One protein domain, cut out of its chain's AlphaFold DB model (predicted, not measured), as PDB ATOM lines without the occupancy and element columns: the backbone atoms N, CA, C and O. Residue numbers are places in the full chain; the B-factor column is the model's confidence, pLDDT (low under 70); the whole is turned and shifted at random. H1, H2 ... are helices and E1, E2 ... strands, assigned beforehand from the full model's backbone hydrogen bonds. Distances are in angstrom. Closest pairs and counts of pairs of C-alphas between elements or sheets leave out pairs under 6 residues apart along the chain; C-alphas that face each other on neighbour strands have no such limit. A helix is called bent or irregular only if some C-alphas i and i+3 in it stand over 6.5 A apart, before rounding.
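This is residues 645 to 778 of the 785 residues of the protein "Reverse transcriptase Ty1/copia-type domain-containing protein" of Chromera velia CCMP2878 (UniProt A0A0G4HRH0). A compact triangle of three helices, H2, H3 and H4, stands beside one long two-stranded hairpin, E2 and E3, which reaches the helices loosely, E3 being near H3 without touching it. The three helices make an up-and-down bundle, each running against the one before it, and the short H1 only just touches H3 and H4. You are looking at 134 printed residues with four named helices and then three named strands, in the order H1 H2 H3 H4 E1 E2 E3; the sheet has the order E2 - E3 and is antiparallel. The class is mixed, helices and strands, and the whole is loose, with a radius of gyration of the C-alphas of 17.7 A and spans of 57 by 39 by 23 A.

Start at the sheet, where E2, residues 743 to 754, and E3, residues 759 to 770, form an antiparallel hairpin, their directions at 165 degrees. Look there for N 744 and O 769, 2.8 A apart, and N 761 and O 752, 2.8 A apart, both within hydrogen-bond range. Moving outward, E3 and H3, residues 697 to 707, are near each other, with 5 pairs of C-alphas within 10 A. H3 and H2, residues 676 to 695, form a helical hairpin; they touch at a shallow tilt of 19 degrees, opposite ways, closest at the C-alphas of Val 693 and Ser 700, 5.7 A, and H2 touches H3 with residues 686 to 693 alone. H3 and H4, residues 715 to 731, are also a helical hairpin; they touch at a shallow tilt of 12 degrees, opposite ways, closest at the C-alphas of Leu 706 and Lys 717, 6.6 A. H2 and H4 touch at a shallow tilt of 23 degrees, the same way, closest at the C-alphas of Met 682 and Val 718, 5.7 A. H1, residues 663 to 666, only just touches H3, with 3 pairs of C-alphas within 8 A, closest at Leu 666 and Glu 705, 6.5 A. E1, residues 735 to 737, pairs with no named strand. Every O i to N i+4 pair is within hydrogen-bond range in H4, against 11 of 16 in H2 and 5 of 7 in H3; H1 is too short for such a pair.

Find C-alpha 743 at (116.423, 165.476, 165.564); from there E2 runs 36.4 A, and E3 returns 36.4 A to C-alpha 770 at (120.193, 166.920, 162.947). H2 begins at C-alpha 676, (142.184, 173.314, 208.545), and runs 30.6 A; H4 runs 24.0 A and H3 15.1 A, while H1 spans 5.6 A and E1 6.8 A. H2 and H3 are irregular: C-alphas 677 and 680 are 7.1 A apart, and C-alphas 698 and 701 are 7.3 A apart.

The C-alphas farthest apart, those of Gly 672 and Asn 742, are 57.8 A apart. The printed part has no cut, and no link between named elements is long. Residues 645 to 662 hold no named element. The mean pLDDT of the printed part is 84.7, and residues 657 to 664 are under 70.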
ATOM      1  N   TYR A 645     130.086 186.596 185.170       87.19
ATOM      2  CA  TYR A 645     130.307 186.040 186.506       87.19
ATOM      3  C   TYR A 645     131.764 185.592 186.672       87.19
ATOM      4  O   TYR A 645     132.394 185.976 187.656       87.19
ATOM      5  N   LEU A 646     132.319 184.872 185.695       88.38
ATOM      6  CA  LEU A 646     133.724 184.464 185.670       88.38
ATOM      7  C   LEU A 646     134.687 185.660 185.700       88.38
ATOM      8  O   LEU A 646     135.540 185.714 186.581       88.38
ATOM      9  N   ASP A 647     134.486 186.666 184.848       87.50
ATOM     10  CA  ASP A 647     135.271 187.913 184.775       87.50
ATOM     11  C   ASP A 647     135.300 188.691 186.105       87.50
ATOM     12  O   ASP A 647     136.167 189.531 186.338       87.50
ATOM     13  N   SER A 648     134.337 188.435 186.997       85.44
ATOM     14  CA  SER A 648     134.234 189.089 188.305       85.44
ATOM     15  C   SER A 648     134.991 188.380 189.435       85.44
ATOM     16  O   SER A 648     134.954 188.818 190.591       85.44
ATOM     17  N   ILE A 649     135.655 187.268 189.118       86.75
ATOM     18  CA  ILE A 649     136.500 186.501 190.029       86.75
ATOM     19  C   ILE A 649     137.954 186.929 189.782       86.75
ATOM     20  O   ILE A 649     138.623 186.452 188.873       86.75
ATOM     21  N   GLU A 650     138.466 187.858 190.586       84.44
ATOM     22  CA  GLU A 650     139.843 188.339 190.430       84.44
ATOM     23  C   GLU A 650     140.867 187.367 191.048       84.44
ATOM     24  O   GLU A 650     141.198 187.480 192.234       84.44
ATOM     25  N   ILE A 651     141.408 186.453 190.239       84.94
ATOM     26  CA  ILE A 651     142.550 185.595 190.596       84.94
ATOM     27  C   ILE A 651     143.822 186.179 189.972       84.94
ATOM     28  O   ILE A 651     143.853 186.547 188.802       84.94
ATOM     29  N   ASP A 652     144.875 186.303 190.776       81.69
ATOM     30  CA  ASP A 652     146.178 186.825 190.355       81.69
ATOM     31  C   ASP A 652     147.119 185.635 190.133       81.69
ATOM     32  O   ASP A 652     147.747 185.155 191.073       81.69
ATOM     33  N   GLU A 653     147.164 185.120 188.898       80.75
ATOM     34  CA  GLU A 653     147.929 183.915 188.522       80.75
ATOM     35  C   GLU A 653     149.395 183.979 188.984       80.75
ATOM     36  O   GLU A 653     149.955 182.981 189.425       80.75
ATOM     37  N   LYS A 654     150.003 185.173 188.988       80.81
ATOM     38  CA  LYS A 654     151.403 185.401 189.396       80.81
ATOM     39  C   LYS A 654     151.675 185.140 190.882       80.81
ATOM     40  O   LYS A 654     152.827 185.229 191.305       80.81
ATOM     41  N   LYS A 655     150.627 184.897 191.671       79.75
ATOM     42  CA  LYS A 655     150.672 184.564 193.100       79.75
ATOM     43  C   LYS A 655     150.275 183.121 193.396       79.75
ATOM     44  O   LYS A 655     150.251 182.742 194.564       79.75
ATOM     45  N   LEU A 656     149.952 182.345 192.363       78.06
ATOM     46  CA  LEU A 656     149.851 180.896 192.458       78.06
ATOM     47  C   LEU A 656     151.253 180.313 192.266       78.06
ATOM     48  O   LEU A 656     152.056 180.826 191.484       78.06
ATOM     49  N   LEU A 657     151.572 179.292 193.049       63.41
ATOM     50  CA  LEU A 657     152.928 178.774 193.200       63.41
ATOM     51  C   LEU A 657     153.172 177.559 192.293       63.41
ATOM     52  O   LEU A 657     154.317 177.293 191.919       63.41
ATOM     53  N   GLY A 658     152.103 176.860 191.901       59.06
ATOM     54  CA  GLY A 658     152.096 175.827 190.867       59.06
ATOM     55  C   GLY A 658     152.029 176.368 189.431       59.06
ATOM     56  O   GLY A 658     151.293 177.297 189.110       59.06
ATOM     57  N   GLY A 659     152.779 175.738 188.523       57.66
ATOM     58  CA  GLY A 659     152.644 175.947 187.080       57.66
ATOM     59  C   GLY A 659     151.763 174.871 186.441       57.66
ATOM     60  O   GLY A 659     152.210 173.735 186.323       57.66
ATOM     61  N   ARG A 660     150.571 175.264 185.961       55.66
ATOM     62  CA  ARG A 660     149.534 174.421 185.316       55.66
ATOM     63  C   ARG A 660     148.980 173.271 186.180       55.66
ATOM     64  O   ARG A 660     149.578 172.808 187.142       55.66
ATOM     65  N   LEU A 661     147.785 172.810 185.808       63.47
ATOM     66  CA  LEU A 661     147.136 171.645 186.413       63.47
ATOM     67  C   LEU A 661     147.970 170.382 186.129       63.47
ATOM     68  O   LEU A 661     148.240 170.078 184.968       63.47
ATOM     69  N   ASN A 662     148.356 169.653 187.178       66.00
ATOM     70  CA  ASN A 662     149.146 168.418 187.097       66.00
ATOM     71  C   ASN A 662     148.382 167.233 187.720       66.00
ATOM     72  O   ASN A 662     147.493 167.428 188.549       66.00
ATOM     73  N   THR A 663     148.735 165.999 187.358       66.81
ATOM     74  CA  THR A 663     148.067 164.772 187.827       66.81
ATOM     75  C   THR A 663     148.186 164.540 189.336       66.81
ATOM     76  O   THR A 663     147.287 163.930 189.910       66.81
ATOM     77  N   SER A 664     149.200 165.102 190.006       67.06
ATOM     78  CA  SER A 664     149.317 165.107 191.478       67.06
ATOM     79  C   SER A 664     148.110 165.756 192.177       67.06
ATOM     80  O   SER A 664     147.745 165.391 193.297       67.06
ATOM     81  N   LEU A 665     147.391 166.658 191.496       72.06
ATOM     82  CA  LEU A 665     146.150 167.241 192.011       72.06
ATOM     83  C   LEU A 665     145.039 166.197 192.228       72.06
ATOM     84  O   LEU A 665     144.143 166.454 193.032       72.06
ATOM     85  N   LEU A 666     145.125 165.016 191.605       72.81
ATOM     86  CA  LEU A 666     144.152 163.920 191.720       72.81
ATOM     87  C   LEU A 666     144.458 162.923 192.856       72.81
ATOM     88  O   LEU A 666     143.626 162.069 193.172       72.81
ATOM     89  N   GLU A 667     145.642 163.009 193.468       75.00
ATOM     90  CA  GLU A 667     146.056 162.126 194.566       75.00
ATOM     91  C   GLU A 667     145.480 162.600 195.917       75.00
ATOM     92  O   GLU A 667     145.261 163.800 196.098       75.00
ATOM     93  N   PRO A 668     145.195 161.707 196.882       74.75
ATOM     94  CA  PRO A 668     144.750 162.125 198.211       74.75
ATOM     95  C   PRO A 668     145.870 162.894 198.945       74.75
ATOM     96  O   PRO A 668     147.006 162.424 198.932       74.75
ATOM     97  N   PRO A 669     145.583 164.035 199.602       78.88
ATOM     98  CA  PRO A 669     146.583 164.751 200.395       78.88
ATOM     99  C   PRO A 669     147.024 163.916 201.606       78.88
ATOM    100  O   PRO A 669     146.195 163.266 202.257       78.88
ATOM    101  N   GLU A 670     148.315 163.954 201.936       78.12
ATOM    102  CA  GLU A 670     148.836 163.298 203.136       78.12
ATOM    103  C   GLU A 670     148.317 163.984 204.412       78.12
ATOM    104  O   GLU A 670     147.952 165.159 204.426       78.12
ATOM    105  N   GLU A 671     148.296 163.266 205.538       72.00
ATOM    106  CA  GLU A 671     147.751 163.802 206.795       72.00
ATOM    107  C   GLU A 671     148.524 165.024 207.328       72.00
ATOM    108  O   GLU A 671     147.928 165.890 207.962       72.00
ATOM    109  N   GLY A 672     149.817 165.145 207.003       72.38
ATOM    110  CA  GLY A 672     150.632 166.328 207.305       72.38
ATOM    111  C   GLY A 672     150.471 167.502 206.326       72.38
ATOM    112  O   GLY A 672     151.067 168.552 206.550       72.38
ATOM    113  N   GLU A 673     149.700 167.339 205.248       77.31
ATOM    114  CA  GLU A 673     149.446 168.371 204.228       77.31
ATOM    115  C   GLU A 673     148.076 169.042 204.389       77.31
ATOM    116  O   GLU A 673     147.804 170.050 203.733       77.31
ATOM    117  N   VAL A 674     147.200 168.482 205.231       83.00
ATOM    118  CA  VAL A 674     145.858 169.017 205.476       83.00
ATOM    119  C   VAL A 674     145.946 170.272 206.343       83.00
ATOM    120  O   VAL A 674     146.489 170.248 207.445       83.00
ATOM    121  N   LEU A 675     145.372 171.369 205.853       84.88
ATOM    122  CA  LEU A 675     145.383 172.677 206.505       84.88
ATOM    123  C   LEU A 675     143.948 173.106 206.830       84.88
ATOM    124  O   LEU A 675     143.208 173.551 205.953       84.88
ATOM    125  N   GLU A 676     143.550 172.990 208.100       85.81
ATOM    126  CA  GLU A 676     142.184 173.314 208.545       85.81
ATOM    127  C   GLU A 676     141.801 174.779 208.264       85.81
ATOM    128  O   GLU A 676     140.681 175.055 207.830       85.81
ATOM    129  N   ASP A 677     142.760 175.706 208.378       86.69
ATOM    130  CA  ASP A 677     142.593 177.131 208.050       86.69
ATOM    131  C   ASP A 677     142.166 177.379 206.589       86.69
ATOM    132  O   ASP A 677     141.561 178.408 206.276       86.69
ATOM    133  N   LEU A 678     142.452 176.440 205.679       87.94
ATOM    134  CA  LEU A 678     142.069 176.529 204.269       87.94
ATOM    135  C   LEU A 678     140.675 175.954 203.979       87.94
ATOM    136  O   LEU A 678     140.172 176.164 202.874       87.94
ATOM    137  N   ILE A 679     140.008 175.286 204.930       90.62
ATOM    138  CA  ILE A 679     138.659 174.715 204.737       90.62
ATOM    139  C   ILE A 679     137.646 175.771 204.241       90.62
ATOM    140  O   ILE A 679     136.985 175.510 203.230       90.62
ATOM    141  N   PRO A 680     137.533 176.979 204.838       91.31
ATOM    142  CA  PRO A 680     136.580 177.989 204.369       91.31
ATOM    143  C   PRO A 680     136.873 178.463 202.940       91.31
ATOM    144  O   PRO A 680     135.947 178.683 202.157       91.31
ATOM    145  N   LEU A 681     138.156 178.585 202.585       90.31
ATOM    146  CA  LEU A 681     138.593 178.989 201.251       90.31
ATOM    147  C   LEU A 681     138.321 177.887 200.221       90.31
ATOM    148  O   LEU A 681     137.746 178.168 199.174       90.31
ATOM    149  N   MET A 682     138.655 176.633 200.529       91.25
ATOM    150  CA  MET A 682     138.385 175.491 199.655       91.25
ATOM    151  C   MET A 682     136.886 175.342 199.383       91.25
ATOM    152  O   MET A 682     136.479 175.180 198.232       91.25
ATOM    153  N   GLN A 683     136.043 175.460 200.414       92.44
ATOM    154  CA  GLN A 683     134.584 175.422 200.269       92.44
ATOM    155  C   GLN A 683     134.060 176.597 199.436       92.44
ATOM    156  O   GLN A 683     133.199 176.404 198.576       92.44
ATOM    157  N   LYS A 684     134.612 177.803 199.627       90.69
ATOM    158  CA  LYS A 684     134.296 178.985 198.815       90.69
ATOM    159  C   LYS A 684     134.657 178.772 197.341       90.69
ATOM    160  O   LYS A 684     133.802 178.984 196.483       90.69
ATOM    161  N   CYS A 685     135.875 178.321 197.045       91.06
ATOM    162  CA  CYS A 685     136.347 178.046 195.686       91.06
ATOM    163  C   CYS A 685     135.541 176.926 195.015       91.06
ATOM    164  O   CYS A 685     135.073 177.092 193.889       91.06
ATOM    165  N   THR A 686     135.301 175.824 195.728       91.69
ATOM    166  CA  THR A 686     134.492 174.693 195.246       91.69
ATOM    167  C   THR A 686     133.054 175.133 194.956       91.69
ATOM    168  O   THR A 686     132.517 174.806 193.903       91.69
ATOM    169  N   GLY A 687     132.437 175.937 195.830       91.25
ATOM    170  CA  GLY A 687     131.083 176.460 195.621       91.25
ATOM    171  C   GLY A 687     130.958 177.406 194.420       91.25
ATOM    172  O   GLY A 687     129.941 177.384 193.731       91.25
ATOM    173  N   VAL A 688     131.993 178.205 194.136       89.75
ATOM    174  CA  VAL A 688     132.065 179.040 192.923       89.75
ATOM    175  C   VAL A 688     132.239 178.168 191.675       89.75
ATOM    176  O   VAL A 688     131.476 178.305 190.723       89.75
ATOM    177  N   THR A 689     133.175 177.218 191.703       90.69
ATOM    178  CA  THR A 689     133.456 176.315 190.572       90.69
ATOM    179  C   THR A 689     132.246 175.449 190.221       90.69
ATOM    180  O   THR A 689     131.886 175.347 189.054       90.69
ATOM    181  N   GLY A 690     131.546 174.900 191.218       90.75
ATOM    182  CA  GLY A 690     130.337 174.101 190.999       90.75
ATOM    183  C   GLY A 690     129.186 174.881 190.354       90.75
ATOM    184  O   GLY A 690     128.345 174.287 189.685       90.75
ATOM    185  N   TRP A 691     129.161 176.212 190.495       89.06
ATOM    186  CA  TRP A 691     128.222 177.061 189.759       89.06
ATOM    187  C   TRP A 691     128.624 177.238 188.286       89.06
ATOM    188  O   TRP A 691     127.762 177.219 187.407       89.06
ATOM    189  N   VAL A 692     129.928 177.353 188.011       89.38
ATOM    190  CA  VAL A 692     130.498 177.498 186.659       89.38
ATOM    191  C   VAL A 692     130.333 176.225 185.823       89.38
ATOM    192  O   VAL A 692     129.967 176.314 184.652       89.38
ATOM    193  N   VAL A 693     130.524 175.047 186.431       89.81
ATOM    194  CA  VAL A 693     130.397 173.725 185.777       89.81
ATOM    195  C   VAL A 693     129.055 173.553 185.054       89.81
ATOM    196  O   VAL A 693     129.002 172.882 184.031       89.81
ATOM    197  N   CYS A 694     127.985 174.209 185.520       86.81
ATOM    198  CA  CYS A 694     126.673 174.163 184.867       86.81
ATOM    199  C   CYS A 694     126.717 174.633 183.397       86.81
ATOM    200  O   CYS A 694     125.995 174.099 182.565       86.81
ATOM    201  N   THR A 695     127.557 175.616 183.060       87.00
ATOM    202  CA  THR A 695     127.728 176.105 181.675       87.00
ATOM    203  C   THR A 695     129.025 175.644 181.019       87.00
ATOM    204  O   THR A 695     129.262 175.992 179.870       87.00
ATOM    205  N   LEU A 696     129.872 174.891 181.727       87.38
ATOM    206  CA  LEU A 696     131.171 174.442 181.228       87.38
ATOM    207  C   LEU A 696     131.406 172.962 181.602       87.38
ATOM    208  O   LEU A 696     132.095 172.675 182.585       87.38
ATOM    209  N   PRO A 697     130.826 172.008 180.845       83.75
ATOM    210  CA  PRO A 697     130.922 170.573 181.131       83.75
ATOM    211  C   PRO A 697     132.358 170.040 181.138       83.75
ATOM    212  O   PRO A 697     132.684 169.166 181.941       83.75
ATOM    213  N   SER A 698     133.247 170.627 180.331       83.62
ATOM    214  CA  SER A 698     134.658 170.231 180.198       83.62
ATOM    215  C   SER A 698     135.450 170.253 181.514       83.62
ATOM    216  O   SER A 698     136.401 169.491 181.674       83.62
ATOM    217  N   ILE A 699     135.049 171.078 182.491       87.69
ATOM    218  CA  ILE A 699     135.681 171.135 183.822       87.69
ATOM    219  C   ILE A 699     135.010 170.228 184.869       87.69
ATOM    220  O   ILE A 699     135.492 170.147 186.002       87.69
ATOM    221  N   SER A 700     133.917 169.537 184.527       87.56
ATOM    222  CA  SER A 700     133.095 168.751 185.464       87.56
ATOM    223  C   SER A 700     133.873 167.636 186.173       87.56
ATOM    224  O   SER A 700     133.742 167.476 187.390       87.56
ATOM    225  N   PHE A 701     134.737 166.917 185.447       86.44
ATOM    226  CA  PHE A 701     135.596 165.863 185.993       86.44
ATOM    227  C   PHE A 701     136.550 166.408 187.066       86.44
ATOM    228  O   PHE A 701     136.556 165.922 188.199       86.44
ATOM    229  N   LEU A 702     137.311 167.458 186.733       86.94
ATOM    230  CA  LEU A 702     138.289 168.066 187.641       86.94
ATOM    231  C   LEU A 702     137.613 168.724 188.848       86.94
ATOM    232  O   LEU A 702     138.092 168.585 189.972       86.94
ATOM    233  N   PHE A 703     136.470 169.382 188.639       90.69
ATOM    234  CA  PHE A 703     135.639 169.880 189.732       90.69
ATOM    235  C   PHE A 703     135.212 168.739 190.665       90.69
ATOM    236  O   PHE A 703     135.342 168.858 191.883       90.69
ATOM    237  N   SER A 704     134.731 167.626 190.107       88.81
ATOM    238  CA  SER A 704     134.273 166.479 190.887       88.81
ATOM    239  C   SER A 704     135.406 165.841 191.698       88.81
ATOM    240  O   SER A 704     135.193 165.535 192.868       88.81
ATOM    241  N   GLU A 705     136.610 165.692 191.137       86.56
ATOM    242  CA  GLU A 705     137.809 165.254 191.873       86.56
ATOM    243  C   GLU A 705     138.190 166.221 193.004       86.56
ATOM    244  O   GLU A 705     138.289 165.819 194.164       86.56
ATOM    245  N   LEU A 706     138.336 167.515 192.711       88.44
ATOM    246  CA  LEU A 706     138.777 168.500 193.706       88.44
ATOM    247  C   LEU A 706     137.737 168.725 194.820       88.44
ATOM    248  O   LEU A 706     138.109 168.931 195.976       88.44
ATOM    249  N   SER A 707     136.440 168.626 194.509       90.94
ATOM    250  CA  SER A 707     135.348 168.839 195.474       90.94
ATOM    251  C   SER A 707     135.345 167.852 196.652       90.94
ATOM    252  O   SER A 707     134.881 168.202 197.744       90.94
ATOM    253  N   GLN A 708     135.917 166.654 196.467       88.19
ATOM    254  CA  GLN A 708     136.047 165.628 197.510       88.19
ATOM    255  C   GLN A 708     136.893 166.113 198.697       88.19
ATOM    256  O   GLN A 708     136.634 165.740 199.839       88.19
ATOM    257  N   TRP A 709     137.850 167.009 198.446       88.44
ATOM    258  CA  TRP A 709     138.801 167.514 199.441       88.44
ATOM    259  C   TRP A 709     138.324 168.796 200.143       88.44
ATOM    260  O   TRP A 709     139.079 169.433 200.874       88.44
ATOM    261  N   SER A 710     137.049 169.165 199.982       88.69
ATOM    262  CA  SER A 710     136.436 170.371 200.572       88.69
ATOM    263  C   SER A 710     136.417 170.425 202.109       88.69
ATOM    264  O   SER A 710     136.219 171.498 202.680       88.69
ATOM    265  N   THR A 711     136.644 169.300 202.794       87.69
ATOM    266  CA  THR A 711     136.798 169.215 204.261       87.69
ATOM    267  C   THR A 711     138.216 168.855 204.715       87.69
ATOM    268  O   THR A 711     138.484 168.893 205.912       87.69
ATOM    269  N   ARG A 712     139.124 168.519 203.787       88.31
ATOM    270  CA  ARG A 712     140.541 168.196 204.045       88.31
ATOM    271  C   ARG A 712     141.445 168.777 202.938       88.31
ATOM    272  O   ARG A 712     142.039 168.010 202.180       88.31
ATOM    273  N   PRO A 713     141.520 170.111 202.780       88.69
ATOM    274  CA  PRO A 713     142.340 170.731 201.744       88.69
ATOM    275  C   PRO A 713     143.826 170.740 202.112       88.69
ATOM    276  O   PRO A 713     144.179 170.983 203.264       88.69
ATOM    277  N   SER A 714     144.687 170.590 201.106       87.62
ATOM    278  CA  SER A 714     146.079 171.058 201.143       87.62
ATOM    279  C   SER A 714     146.233 172.325 200.292       87.62
ATOM    280  O   SER A 714     145.328 172.655 199.514       87.62
ATOM    281  N   THR A 715     147.371 173.026 200.394       84.62
ATOM    282  CA  THR A 715     147.698 174.161 199.502       84.62
ATOM    283  C   THR A 715     147.490 173.780 198.037       84.62
ATOM    284  O   THR A 715     146.803 174.498 197.314       84.62
ATOM    285  N   GLU A 716     148.005 172.621 197.615       83.50
ATOM    286  CA  GLU A 716     147.910 172.164 196.224       83.50
ATOM    287  C   GLU A 716     146.460 171.985 195.763       83.50
ATOM    288  O   GLU A 716     146.129 172.354 194.639       83.50
ATOM    289  N   LYS A 717     145.558 171.475 196.618       86.56
ATOM    290  CA  LYS A 717     144.138 171.341 196.243       86.56
ATOM    291  C   LYS A 717     143.473 172.705 196.069       86.56
ATOM    292  O   LYS A 717     142.687 172.876 195.138       86.56
ATOM    293  N   VAL A 718     143.810 173.680 196.915       88.12
ATOM    294  CA  VAL A 718     143.296 175.053 196.790       88.12
ATOM    295  C   VAL A 718     143.821 175.721 195.520       88.12
ATOM    296  O   VAL A 718     143.023 176.281 194.768       88.12
ATOM    297  N   GLU A 719     145.124 175.626 195.238       86.19
ATOM    298  CA  GLU A 719     145.699 176.136 193.987       86.19
ATOM    299  C   GLU A 719     145.108 175.426 192.765       86.19
ATOM    300  O   GLU A 719     144.751 176.090 191.797       86.19
ATOM    301  N   GLY A 720     144.886 174.111 192.829       87.25
ATOM    302  CA  GLY A 720     144.220 173.341 191.779       87.25
ATOM    303  C   GLY A 720     142.825 173.870 191.431       87.25
ATOM    304  O   GLY A 720     142.512 174.034 190.253       87.25
ATOM    305  N   VAL A 721     141.999 174.219 192.428       89.69
ATOM    306  CA  VAL A 721     140.681 174.837 192.169       89.69
ATOM    307  C   VAL A 721     140.826 176.262 191.619       89.69
ATOM    308  O   VAL A 721     140.046 176.666 190.757       89.69
ATOM    309  N   LEU A 722     141.826 177.031 192.059       89.44
ATOM    310  CA  LEU A 722     142.088 178.377 191.528       89.44
ATOM    311  C   LEU A 722     142.570 178.338 190.067       89.44
ATOM    312  O   LEU A 722     142.086 179.121 189.251       89.44
ATOM    313  N   HIS A 723     143.437 177.390 189.699       87.31
ATOM    314  CA  HIS A 723     143.820 177.141 188.307       87.31
ATOM    315  C   HIS A 723     142.650 176.624 187.463       87.31
ATOM    316  O   HIS A 723     142.547 176.995 186.298       87.31
ATOM    317  N   LEU A 724     141.742 175.824 188.032       89.00
ATOM    318  CA  LEU A 724     140.526 175.398 187.336       89.00
ATOM    319  C   LEU A 724     139.587 176.582 187.042       89.00
ATOM    320  O   LEU A 724     138.985 176.636 185.973       89.00
ATOM    321  N   LEU A 725     139.503 177.561 187.951       89.62
ATOM    322  CA  LEU A 725     138.757 178.805 187.734       89.62
ATOM    323  C   LEU A 725     139.426 179.727 186.701       89.62
ATOM    324  O   LEU A 725     138.720 180.275 185.859       89.62
ATOM    325  N   LEU A 726     140.758 179.861 186.718       89.06
ATOM    326  CA  LEU A 726     141.508 180.569 185.667       89.06
ATOM    327  C   LEU A 726     141.293 179.912 184.296       89.06
ATOM    328  O   LEU A 726     140.952 180.587 183.330       89.06
ATOM    329  N   HIS A 727     141.397 178.584 184.224       87.50
ATOM    330  CA  HIS A 727     141.121 177.838 183.001       87.50
ATOM    331  C   HIS A 727     139.685 178.068 182.515       87.50
ATOM    332  O   HIS A 727     139.473 178.305 181.327       87.50
ATOM    333  N   ALA A 728     138.698 178.083 183.417       89.81
ATOM    334  CA  ALA A 728     137.318 178.403 183.065       89.81
ATOM    335  C   ALA A 728     137.145 179.845 182.548       89.81
ATOM    336  O   ALA A 728     136.342 180.064 181.650       89.81
ATOM    337  N   GLN A 729     137.906 180.826 183.047       89.06
ATOM    338  CA  GLN A 729     137.910 182.192 182.495       89.06
ATOM    339  C   GLN A 729     138.449 182.239 181.056       89.06
ATOM    340  O   GLN A 729     137.893 182.946 180.217       89.06
ATOM    341  N   GLU A 730     139.501 181.473 180.756       86.94
ATOM    342  CA  GLU A 730     140.093 181.387 179.412       86.94
ATOM    343  C   GLU A 730     139.229 180.600 178.414       86.94
ATOM    344  O   GLU A 730     139.227 180.904 177.220       86.94
ATOM    345  N   THR A 731     138.514 179.582 178.900       85.94
ATOM    346  CA  THR A 731     137.791 178.594 178.080       85.94
ATOM    347  C   THR A 731     136.273 178.699 178.141       85.94
ATOM    348  O   THR A 731     135.595 177.857 177.557       85.94
ATOM    349  N   GLU A 732     135.702 179.717 178.788       85.00
ATOM    350  CA  GLU A 732     134.255 179.909 178.727       85.00
ATOM    351  C   GLU A 732     133.815 180.352 177.328       85.00
ATOM    352  O   GLU A 732     134.102 181.462 176.860       85.00
ATOM    353  N   TRP A 733     133.064 179.447 176.707       85.25
ATOM    354  CA  TRP A 733     132.193 179.674 175.567       85.25
ATOM    355  C   TRP A 733     130.752 179.426 176.041       85.25
ATOM    356  O   TRP A 733     130.536 178.527 176.858       85.25
ATOM    357  N   PRO A 734     129.762 180.212 175.588       90.81
ATOM    358  CA  PRO A 734     128.371 179.961 175.944       90.81
ATOM    359  C   PRO A 734     127.881 178.655 175.308       90.81
ATOM    360  O   PRO A 734     128.269 178.317 174.191       90.81
ATOM    361  N   LEU A 735     126.967 177.955 175.984       93.12
ATOM    362  CA  LEU A 735     126.245 176.833 175.389       93.12
ATOM    363  C   LEU A 735     125.306 177.375 174.305       93.12
ATOM    364  O   LEU A 735     124.458 178.228 174.593       93.12
ATOM    365  N   VAL A 736     125.467 176.888 173.073       94.06
ATOM    366  CA  VAL A 736     124.748 177.378 171.888       94.06
ATOM    367  C   VAL A 736     123.598 176.437 171.531       94.06
ATOM    368  O   VAL A 736     123.775 175.224 171.424       94.06
ATOM    369  N   PHE A 737     122.421 177.008 171.292       94.81
ATOM    370  CA  PHE A 737     121.196 176.309 170.921       94.81
ATOM    371  C   PHE A 737     120.735 176.771 169.544       94.81
ATOM    372  O   PHE A 737     120.363 177.933 169.368       94.81
ATOM    373  N   THR A 738     120.748 175.865 168.570       93.56
ATOM    374  CA  THR A 738     120.410 176.127 167.163       93.56
ATOM    375  C   THR A 738     119.271 175.227 166.683       93.56
ATOM    376  O   THR A 738     119.075 174.139 167.233       93.56
ATOM    377  N   PRO A 739     118.510 175.634 165.650       91.56
ATOM    378  CA  PRO A 739     117.426 174.826 165.117       91.56
ATOM    379  C   PRO A 739     117.979 173.507 164.578       91.56
ATOM    380  O   PRO A 739     119.105 173.439 164.094       91.56
ATOM    381  N   CYS A 740     117.173 172.460 164.676       87.62
ATOM    382  CA  CYS A 740     117.547 171.104 164.316       87.62
ATOM    383  C   CYS A 740     116.357 170.456 163.604       87.62
ATOM    384  O   CYS A 740     115.234 170.490 164.124       87.62
ATOM    385  N   HIS A 741     116.576 169.920 162.403       85.19
ATOM    386  CA  HIS A 741     115.530 169.278 161.620       85.19
ATOM    387  C   HIS A 741     115.605 167.760 161.802       85.19
ATOM    388  O   HIS A 741     116.673 167.161 161.777       85.19
ATOM    389  N   ASN A 742     114.440 167.146 162.025       87.38
ATOM    390  CA  ASN A 742     114.293 165.725 162.355       87.38
ATOM    391  C   ASN A 742     115.354 165.215 163.365       87.38
ATOM    392  O   ASN A 742     116.233 164.440 162.995       87.38
ATOM    393  N   PRO A 743     115.329 165.690 164.624       87.56
ATOM    394  CA  PRO A 743     116.423 165.476 165.564       87.56
ATOM    395  C   PRO A 743     116.665 163.998 165.894       87.56
ATOM    396  O   PRO A 743     115.727 163.251 166.182       87.56
ATOM    397  N   LYS A 744     117.943 163.622 165.971       89.75
ATOM    398  CA  LYS A 744     118.436 162.417 166.650       89.75
ATOM    399  C   LYS A 744     119.144 162.800 167.951       89.75
ATOM    400  O   LYS A 744     119.652 163.912 168.096       89.75
ATOM    401  N   ILE A 745     119.180 161.863 168.889       91.50
ATOM    402  CA  ILE A 745     119.960 161.982 170.123       91.50
ATOM    403  C   ILE A 745     121.332 161.355 169.866       91.50
ATOM    404  O   ILE A 745     121.412 160.288 169.254       91.50
ATOM    405  N   VAL A 746     122.395 162.028 170.300       90.94
ATOM    406  CA  VAL A 746     123.758 161.487 170.309       90.94
ATOM    407  C   VAL A 746     124.269 161.535 171.741       90.94
ATOM    408  O   VAL A 746     124.427 162.618 172.302       90.94
ATOM    409  N   ASP A 747     124.509 160.355 172.306       92.00
ATOM    410  CA  ASP A 747     125.090 160.164 173.631       92.00
ATOM    411  C   ASP A 747     126.572 159.804 173.489       92.00
ATOM    412  O   ASP A 747     126.926 158.765 172.921       92.00
ATOM    413  N   PHE A 748     127.450 160.655 174.014       89.88
ATOM    414  CA  PHE A 748     128.856 160.316 174.207       89.88
ATOM    415  C   PHE A 748     129.027 159.749 175.609       89.88
ATOM    416  O   PHE A 748     128.549 160.334 176.574       89.88
ATOM    417  N   HIS A 749     129.719 158.618 175.732       91.38
ATOM    418  CA  HIS A 749     130.019 157.979 177.011       91.38
ATOM    419  C   HIS A 749     131.528 157.831 177.171       91.38
ATOM    420  O   HIS A 749     132.196 157.357 176.251       91.38
ATOM    421  N   ASP A 750     132.045 158.165 178.351       89.38
ATOM    422  CA  ASP A 750     133.436 157.905 178.723       89.38
ATOM    423  C   ASP A 750     133.525 157.320 180.139       89.38
ATOM    424  O   ASP A 750     132.643 157.512 180.983       89.38
ATOM    425  N   GLY A 751     134.592 156.569 180.399       88.25
ATOM    426  CA  GLY A 751     134.820 155.878 181.657       88.25
ATOM    427  C   GLY A 751     136.300 155.808 182.006       88.25
ATOM    428  O   GLY A 751     137.117 155.320 181.232       88.25
ATOM    429  N   SER A 752     136.638 156.238 183.219       83.06
ATOM    430  CA  SER A 752     137.995 156.168 183.765       83.06
ATOM    431  C   SER A 752     138.033 155.283 185.008       83.06
ATOM    432  O   SER A 752     137.085 155.236 185.793       83.06
ATOM    433  N   PHE A 753     139.143 154.570 185.203       82.75
ATOM    434  CA  PHE A 753     139.372 153.755 186.394       82.75
ATOM    435  C   PHE A 753     140.766 154.018 186.960       82.75
ATOM    436  O   PHE A 753     141.775 153.827 186.282       82.75
ATOM    437  N   SER A 754     140.827 154.441 188.220       78.94
ATOM    438  CA  SER A 754     142.079 154.630 188.944       78.94
ATOM    439  C   SER A 754     142.506 153.311 189.584       78.94
ATOM    440  O   SER A 754     141.941 152.886 190.591       78.94
ATOM    441  N   LEU A 755     143.538 152.673 189.024       77.25
ATOM    442  CA  LEU A 755     144.118 151.441 189.577       77.25
ATOM    443  C   LEU A 755     144.689 151.634 190.992       77.25
ATOM    444  O   LEU A 755     144.643 150.704 191.793       77.25
ATOM    445  N   SER A 756     145.206 152.825 191.313       73.25
ATOM    446  CA  SER A 756     145.782 153.140 192.627       73.25
ATOM    447  C   SER A 756     144.724 153.399 193.702       73.25
ATOM    448  O   SER A 756     144.927 153.010 194.851       73.25
ATOM    449  N   ARG A 757     143.591 154.023 193.344       75.00
ATOM    450  CA  ARG A 757     142.471 154.287 194.270       75.00
ATOM    451  C   ARG A 757     141.456 153.137 194.324       75.00
ATOM    452  O   ARG A 757     140.730 153.016 195.304       75.00
ATOM    453  N   GLY A 758     141.406 152.284 193.297       80.88
ATOM    454  CA  GLY A 758     140.369 151.258 193.134       80.88
ATOM    455  C   GLY A 758     138.995 151.842 192.783       80.88
ATOM    456  O   GLY A 758     137.973 151.209 193.039       80.88
ATOM    457  N   GLU A 759     138.969 153.058 192.233       82.94
ATOM    458  CA  GLU A 759     137.759 153.846 191.991       82.94
ATOM    459  C   GLU A 759     137.514 154.027 190.491       82.94
ATOM    460  O   GLU A 759     138.419 154.383 189.735       82.94
ATOM    461  N   GLY A 760     136.269 153.799 190.070       83.94
ATOM    462  CA  GLY A 760     135.800 154.042 188.708       83.94
ATOM    463  C   GLY A 760     134.885 155.258 188.629       83.94
ATOM    464  O   GLY A 760     134.096 155.510 189.540       83.94
ATOM    465  N   ARG A 761     134.957 155.978 187.512       84.06
ATOM    466  CA  ARG A 761     134.037 157.050 187.130       84.06
ATOM    467  C   ARG A 761     133.506 156.769 185.733       84.06
ATOM    468  O   ARG A 761     134.254 156.325 184.870       84.06
ATOM    469  N   ALA A 762     132.237 157.083 185.510       88.75
ATOM    470  CA  ALA A 762     131.639 157.147 184.185       88.75
ATOM    471  C   ALA A 762     130.973 158.515 184.021       88.75
ATOM    472  O   ALA A 762     130.399 159.039 184.979       88.75
ATOM    473  N   GLY A 763     131.073 159.076 182.825       87.44
ATOM    474  CA  GLY A 763     130.410 160.305 182.416       87.44
ATOM    475  C   GLY A 763     129.665 160.088 181.107       87.44
ATOM    476  O   GLY A 763     129.926 159.129 180.375       87.44
ATOM    477  N   TYR A 764     128.722 160.977 180.826       89.44
ATOM    478  CA  TYR A 764     128.108 161.082 179.516       89.44
ATOM    479  C   TYR A 764     127.780 162.539 179.208       89.44
ATOM    480  O   TYR A 764     127.650 163.342 180.130       89.44
ATOM    481  N   GLU A 765     127.665 162.846 177.922       90.00
ATOM    482  CA  GLU A 765     127.174 164.122 177.406       90.00
ATOM    483  C   GLU A 765     126.174 163.826 176.286       90.00
ATOM    484  O   GLU A 765     126.472 163.042 175.377       90.00
ATOM    485  N   THR A 766     124.993 164.442 176.346       90.81
ATOM    486  CA  THR A 766     123.910 164.191 175.390       90.81
ATOM    487  C   THR A 766     123.572 165.434 174.573       90.81
ATOM    488  O   THR A 766     123.183 166.480 175.105       90.81
ATOM    489  N   PHE A 767     123.621 165.286 173.250       91.50
ATOM    490  CA  PHE A 767     123.361 166.348 172.280       91.50
ATOM    491  C   PHE A 767     122.138 166.046 171.408       91.50
ATOM    492  O   PHE A 767     121.842 164.890 171.086       91.50
ATOM    493  N   LEU A 768     121.437 167.104 170.983       90.94
ATOM    494  CA  LEU A 768     120.318 167.020 170.041       90.94
ATOM    495  C   LEU A 768     120.744 167.481 168.637       90.94
ATOM    496  O   LEU A 768     120.891 168.675 168.366       90.94
ATOM    497  N   VAL A 769     120.914 166.516 167.737       89.44
ATOM    498  CA  VAL A 769     121.663 166.661 166.480       89.44
ATOM    499  C   VAL A 769     120.737 166.447 165.287       89.44
ATOM    500  O   VAL A 769     119.808 165.647 165.366       89.44
ATOM    501  N   ASP A 770     120.971 167.137 164.173       88.00
ATOM    502  CA  ASP A 770     120.193 166.920 162.947       88.00
ATOM    503  C   ASP A 770     120.453 165.501 162.412       88.00
ATOM    504  O   ASP A 770     121.593 165.018 162.438       88.00
ATOM    505  N   GLN A 771     119.425 164.795 161.923       85.50
ATOM    506  CA  GLN A 771     119.626 163.444 161.384       85.50
ATOM    507  C   GLN A 771     120.685 163.429 160.270       85.50
ATOM    508  O   GLN A 771     121.448 162.464 160.187       85.50
ATOM    509  N   SER A 772     120.774 164.505 159.481       84.06
ATOM    510  CA  SER A 772     121.712 164.656 158.365       84.06
ATOM    511  C   SER A 772     123.169 164.930 158.771       84.06
ATOM    512  O   SER A 772     124.070 164.667 157.973       84.06
ATOM    513  N   GLU A 773     123.445 165.408 159.993       83.56
ATOM    514  CA  GLU A 773     124.823 165.667 160.432       83.56
ATOM    515  C   GLU A 773     125.578 164.365 160.744       83.56
ATOM    516  O   GLU A 773     125.069 163.461 161.415       83.56
ATOM    517  N   SER A 774     126.830 164.262 160.291       82.00
ATOM    518  CA  SER A 774     127.708 163.146 160.660       82.00
ATOM    519  C   SER A 774     128.340 163.396 162.032       82.00
ATOM    520  O   SER A 774     128.778 164.510 162.309       82.00
ATOM    521  N   ILE A 775     128.445 162.363 162.877       79.12
ATOM    522  CA  ILE A 775     128.987 162.492 164.248       79.12
ATOM    523  C   ILE A 775     130.410 163.085 164.232       79.12
ATOM    524  O   ILE A 775     130.739 163.938 165.047       79.12
ATOM    525  N   GLY A 776     131.243 162.705 163.255       76.06
ATOM    526  CA  GLY A 776     132.614 163.213 163.109       76.06
ATOM    527  C   GLY A 776     132.740 164.654 162.587       76.06
ATOM    528  O   GLY A 776     133.860 165.143 162.445       76.06
ATOM    529  N   SER A 777     131.624 165.315 162.265       75.31
ATOM    530  CA  SER A 777     131.553 166.712 161.809       75.31
ATOM    531  C   SER A 777     130.476 167.520 162.545       75.31
ATOM    532  O   SER A 777     130.080 168.582 162.064       75.31
ATOM    533  N   MET A 778     129.950 166.973 163.639       80.06
ATOM    534  CA  MET A 778     128.855 167.533 164.420       80.06
ATOM    535  C   MET A 778     129.284 168.847 165.080       80.06
ATOM    536  O   MET A 778     130.432 168.990 165.505       80.06
TER     537      MET A 778